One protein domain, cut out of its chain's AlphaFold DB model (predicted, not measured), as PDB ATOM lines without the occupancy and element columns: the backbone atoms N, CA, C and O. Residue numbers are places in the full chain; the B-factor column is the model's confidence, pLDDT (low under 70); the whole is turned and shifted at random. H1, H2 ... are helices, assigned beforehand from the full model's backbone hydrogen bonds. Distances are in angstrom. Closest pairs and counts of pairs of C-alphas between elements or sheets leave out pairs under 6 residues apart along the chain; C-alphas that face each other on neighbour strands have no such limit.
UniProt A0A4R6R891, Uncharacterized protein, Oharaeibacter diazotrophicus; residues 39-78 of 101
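What this domain is: This is residues 39 to 78 of the 101 residues of an uncharacterized protein of Oharaeibacter diazotrophicus (UniProt A0A4R6R891). Three helices make a flat, triangle-like ring: the two longer ones, H2 and H3, form a narrow V whose corner is at Thr 62 and Pro 63, and the short H1 closes its open end, meeting the last turn of H3. The ring is loosely joined, with few contacts between the helices, and its two ends come near each other. The printed part has 40 residues with three named helices in the order H1, H2, H3 and no named strand, and its class is all helix. The whole is compact, with a radius of gyration of the C-alphas of 10.1 A, and its C-alphas span 27 by 20 by 8 A.

How they stand to each other: H1, residues 39 to 46, is followed after one residue by H2, residues 48 to 61. These two are close but not clearly touching; their closest C-alphas, those of Gly 44 and Leu 51, are 6.3 A apart. Their lines stand at a steep tilt of 46 degrees, and they run opposite ways. After two more residues comes H3, residues 64 to 76. H2 and H3 are close but not clearly touching, with the C-alphas of Lys 59 and Trp 67 the closest at 6.3 A. They run opposite ways at a shallow tilt of 34 degrees, only just short of steep. H3 touches H1 with residues 74 to 76 alone; the closest C-alphas are those of Gly 40 and Leu 75, 4.4 A apart. The lines of H1 and H3 are about perpendicular, at 73 degrees. In H1, H2 and H3 every O i to N i+4 pair is within hydrogen-bond range.

Where its parts are: H1 begins with C-alpha 39 at (138.497, 138.218, 133.478) and runs 10.5 A from Leu 39 to Ala 46. H2 begins with C-alpha 48 at (143.098, 147.684, 139.980) and measures 20.1 A from Pro 48 to Ala 61; with 14 residues it is the longest helix. H3 measures 17.9 A from Ala 64 to Ala 76, and its last C-alpha, 76, is at (132.744, 138.592, 131.811).

The domain as a whole: The two C-alphas farthest apart are those of Ala 46 and Pro 63, 27.5 A, while the first and last printed C-alphas, those of Leu 39 and Pro 78, are 5.7 A apart. The outline is flat. The links H1 to H2 and H2 to H3 are both tight. The printed part has no cut. The mean pLDDT of the printed part is 87.1, and no printed residue is under 70.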
ATOM      1  N   LEU A  39     137.252 137.492 133.736       90.56
ATOM      2  CA  LEU A  39     138.497 138.218 133.478       90.56
ATOM      3  C   LEU A  39     138.593 139.509 134.292       90.56
ATOM      4  O   LEU A  39     139.650 139.811 134.845       90.56
ATOM      5  N   GLY A  40     137.492 140.256 134.395       88.25
ATOM      6  CA  GLY A  40     137.437 141.502 135.155       88.25
ATOM      7  C   GLY A  40     137.773 141.310 136.636       88.25
ATOM      8  O   GLY A  40     138.470 142.143 137.210       88.25
ATOM      9  N   ALA A  41     137.357 140.191 137.240       89.88
ATOM     10  CA  ALA A  41     137.681 139.882 138.630       89.88
ATOM     11  C   ALA A  41     139.166 139.537 138.795       89.88
ATOM     12  O   ALA A  41     139.819 140.058 139.699       89.88
ATOM     13  N   THR A  42     139.730 138.713 137.905       89.25
ATOM     14  CA  THR A  42     141.159 138.370 137.976       89.25
ATOM     15  C   THR A  42     142.052 139.575 137.686       89.25
ATOM     16  O   THR A  42     143.031 139.798 138.397       89.25
ATOM     17  N   TRP A  43     141.717 140.383 136.678       90.62
ATOM     18  CA  TRP A  43     142.469 141.591 136.346       90.62
ATOM     19  C   TRP A  43     142.352 142.628 137.465       90.62
ATOM     20  O   TRP A  43     143.370 143.140 137.926       90.62
ATOM     21  N   GLY A  44     141.145 142.873 137.978       90.56
ATOM     22  CA  GLY A  44     140.937 143.769 139.114       90.56
ATOM     23  C   GLY A  44     141.756 143.359 140.340       90.56
ATOM     24  O   GLY A  44     142.391 144.213 140.948       90.56
ATOM     25  N   ALA A  45     141.818 142.061 140.652       89.69
ATOM     26  CA  ALA A  45     142.635 141.546 141.751       89.69
ATOM     27  C   ALA A  45     144.148 141.693 141.503       89.69
ATOM     28  O   ALA A  45     144.898 141.974 142.434       89.69
ATOM     29  N   ALA A  46     144.604 141.516 140.260       89.50
ATOM     30  CA  ALA A  46     146.019 141.618 139.908       89.50
ATOM     31  C   ALA A  46     146.516 143.072 139.829       89.50
ATOM     32  O   ALA A  46     147.639 143.372 140.229       89.50
ATOM     33  N   SER A  47     145.709 143.979 139.270       89.75
ATOM     34  CA  SER A  47     146.068 145.387 139.096       89.75
ATOM     35  C   SER A  47     144.823 146.274 138.922       89.75
ATOM     36  O   SER A  47     144.401 146.547 137.793       89.75
ATOM     37  N   PRO A  48     144.271 146.810 140.026       88.38
ATOM     38  CA  PRO A  48     143.098 147.684 139.980       88.38
ATOM     39  C   PRO A  48     143.332 148.955 139.148       88.38
ATOM     40  O   PRO A  48     142.467 149.382 138.384       88.38
ATOM     41  N   GLY A  49     144.526 149.550 139.266       90.06
ATOM     42  CA  GLY A  49     144.868 150.805 138.590       90.06
ATOM     43  C   GLY A  49     144.941 150.678 137.067       90.06
ATOM     44  O   GLY A  49     144.487 151.571 136.355       90.06
ATOM     45  N   SER A  50     145.452 149.555 136.549       88.88
ATOM     46  CA  SER A  50     145.505 149.332 135.097       88.88
ATOM     47  C   SER A  50     144.119 149.089 134.498       88.88
ATOM     48  O   SER A  50     143.844 149.573 133.402       88.88
ATOM     49  N   LEU A  51     143.221 148.421 135.231       88.06
ATOM     50  CA  LEU A  51     141.831 148.236 134.815       88.06
ATOM     51  C   LEU A  51     141.075 149.575 134.783       88.06
ATOM     52  O   LEU A  51     140.362 149.863 133.822       88.06
ATOM     53  N   ALA A  52     141.280 150.437 135.781       88.94
ATOM     54  CA  ALA A  52     140.713 151.787 135.787       88.94
ATOM     55  C   ALA A  52     141.233 152.641 134.612       88.94
ATOM     56  O   ALA A  52     140.455 153.310 133.932       88.94
ATOM     57  N   ALA A  53     142.534 152.571 134.315       89.50
ATOM     58  CA  ALA A  53     143.113 153.274 133.172       89.50
ATOM     59  C   ALA A  53     142.565 152.746 131.835       89.50
ATOM     60  O   ALA A  53     142.153 153.536 130.986       89.50
ATOM     61  N   PHE A  54     142.500 151.422 131.662       86.75
ATOM     62  CA  PHE A  54     141.955 150.792 130.458       86.75
ATOM     63  C   PHE A  54     140.491 151.176 130.227       86.75
ATOM     64  O   PHE A  54     140.135 151.605 129.132       86.75
ATOM     65  N   THR A  55     139.654 151.073 131.262       86.12
ATOM     66  CA  THR A  55     138.231 151.430 131.169       86.12
ATOM     67  C   THR A  55     138.039 152.912 130.838       86.12
ATOM     68  O   THR A  55     137.181 153.235 130.025       86.12
ATOM     69  N   SER A  56     138.859 153.809 131.397       88.25
ATOM     70  CA  SER A  56     138.832 155.244 131.077       88.25
ATOM     71  C   SER A  56     139.207 155.527 129.618       88.25
ATOM     72  O   SER A  56     138.451 156.177 128.893       88.25
ATOM     73  N   VAL A  57     140.335 154.977 129.151       87.75
ATOM     74  CA  VAL A  57     140.807 155.154 127.767       87.75
ATOM     75  C   VAL A  57     139.802 154.590 126.770       87.75
ATOM     76  O   VAL A  57     139.490 155.225 125.766       87.75
ATOM     77  N   ALA A  58     139.261 153.408 127.045       84.69
ATOM     78  CA  ALA A  58     138.349 152.763 126.123       84.69
ATOM     79  C   ALA A  58     136.964 153.439 126.095       84.69
ATOM     80  O   ALA A  58     136.406 153.613 125.011       84.69
ATOM     81  N   LYS A  59     136.464 153.946 127.234       86.50
ATOM     82  CA  LYS A  59     135.278 154.826 127.269       86.50
ATOM     83  C   LYS A  59     135.464 156.095 126.440       86.50
ATOM     84  O   LYS A  59     134.513 156.550 125.819       86.50
ATOM     85  N   ALA A  60     136.671 156.659 126.413       87.31
ATOM     86  CA  ALA A  60     136.975 157.829 125.592       87.31
ATOM     87  C   ALA A  60     137.092 157.495 124.092       87.31
ATOM     88  O   ALA A  60     136.794 158.338 123.250       87.31
ATOM     89  N   ALA A  61     137.516 156.275 123.752       86.19
ATOM     90  CA  ALA A  61     137.765 155.851 122.374       86.19
ATOM     91  C   ALA A  61     136.543 155.240 121.661       86.19
ATOM     92  O   ALA A  61     136.574 155.095 120.439       86.19
ATOM     93  N   THR A  62     135.482 154.863 122.386       84.12
ATOM     94  CA  THR A  62     134.296 154.212 121.802       84.12
ATOM     95  C   THR A  62     132.978 154.877 122.205       84.12
ATOM     96  O   THR A  62     132.870 155.407 123.309       84.12
ATOM     97  N   PRO A  63     131.938 154.829 121.346       86.75
ATOM     98  CA  PRO A  63     130.597 155.277 121.711       86.75
ATOM     99  C   PRO A  63     130.082 154.543 122.954       86.75
ATOM    100  O   PRO A  63     130.236 153.325 123.056       86.75
ATOM    101  N   ALA A  64     129.417 155.262 123.863       82.69
ATOM    102  CA  ALA A  64     129.003 154.733 125.166       82.69
ATOM    103  C   ALA A  64     128.210 153.414 125.080       82.69
ATOM    104  O   ALA A  64     128.501 152.475 125.813       82.69
ATOM    105  N   TYR A  65     127.264 153.300 124.138       83.06
ATOM    106  CA  TYR A  65     126.461 152.080 123.975       83.06
ATOM    107  C   TYR A  65     127.304 150.858 123.572       83.06
ATOM    108  O   TYR A  65     127.006 149.733 123.967       83.06
ATOM    109  N   LEU A  66     128.356 151.080 122.779       83.38
ATOM    110  CA  LEU A  66     129.222 150.019 122.281       83.38
ATOM    111  C   LEU A  66     130.181 149.569 123.380       83.38
ATOM    112  O   LEU A  66     130.420 148.374 123.534       83.38
ATOM    113  N   TRP A  67     130.684 150.518 124.172       83.50
ATOM    114  CA  TRP A  67     131.529 150.219 125.318       83.50
ATOM    115  C   TRP A  67     130.799 149.365 126.357       83.50
ATOM    116  O   TRP A  67     131.346 148.353 126.771       83.50
ATOM    117  N   GLU A  68     129.569 149.714 126.742       81.75
ATOM    118  CA  GLU A  68     128.822 148.938 127.744       81.75
ATOM    119  C   GLU A  68     128.607 147.481 127.295       81.75
ATOM    120  O   GLU A  68     128.857 146.552 128.064       81.75
ATOM    121  N   ALA A  69     128.248 147.252 126.026       82.75
ATOM    122  CA  ALA A  69     128.070 145.902 125.490       82.75
ATOM    123  C   ALA A  69     129.395 145.121 125.379       82.75
ATOM    124  O   ALA A  69     129.474 143.954 125.772       82.75
ATOM    125  N   VAL A  70     130.448 145.757 124.854       83.69
ATOM    126  CA  VAL A  70     131.742 145.103 124.607       83.69
ATOM    127  C   VAL A  70     132.517 144.886 125.904       83.69
ATOM    128  O   VAL A  70     133.072 143.809 126.103       83.69
ATOM    129  N   ALA A  71     132.544 145.867 126.803       84.25
ATOM    130  CA  ALA A  71     133.237 145.760 128.079       84.25
ATOM    131  C   ALA A  71     132.580 144.709 128.973       84.25
ATOM    132  O   ALA A  71     133.298 143.905 129.561       84.25
ATOM    133  N   ALA A  72     131.245 144.655 129.028       81.06
ATOM    134  CA  ALA A  72     130.547 143.618 129.782       81.06
ATOM    135  C   ALA A  72     130.899 142.221 129.255       81.06
ATOM    136  O   ALA A  72     131.317 141.367 130.032       81.06
ATOM    137  N   ALA A  73     130.822 142.005 127.938       85.06
ATOM    138  CA  ALA A  73     131.174 140.721 127.332       85.06
ATOM    139  C   ALA A  73     132.659 140.360 127.525       85.06
ATOM    140  O   ALA A  73     132.984 139.214 127.836       85.06
ATOM    141  N   PHE A  74     133.566 141.329 127.377       86.56
ATOM    142  CA  PHE A  74     135.007 141.104 127.494       86.56
ATOM    143  C   PHE A  74     135.445 140.844 128.938       86.56
ATOM    144  O   PHE A  74     136.214 139.918 129.189       86.56
ATOM    145  N   LEU A  75     134.951 141.624 129.905       87.50
ATOM    146  CA  LEU A  75     135.293 141.444 131.318       87.50
ATOM    147  C   LEU A  75     134.583 140.231 131.933       87.50
ATOM    148  O   LEU A  75     135.113 139.659 132.884       87.50
ATOM    149  N   ALA A  76     133.426 139.820 131.402       88.75
ATOM    150  CA  ALA A  76     132.744 138.592 131.811       88.75
ATOM    151  C   ALA A  76     133.348 137.324 131.186       88.75
ATOM    152  O   ALA A  76     133.023 136.220 131.622       88.75
ATOM    153  N   ALA A  77     134.222 137.456 130.182       90.38
ATOM    154  CA  ALA A  77     134.860 136.308 129.553       90.38
ATOM    155  C   ALA A  77     135.667 135.495 130.588       90.38
ATOM    156  O   ALA A  77     136.308 136.089 131.460       90.38
ATOM    157  N   PRO A  78     135.688 134.153 130.498       92.19
ATOM    158  CA  PRO A  78     136.438 133.334 131.441       92.19
ATOM    159  C   PRO A  78     137.938 133.629 131.378       92.19
ATOM    160  O   PRO A  78     138.542 133.590 130.298       92.19
TER     161      PRO A  78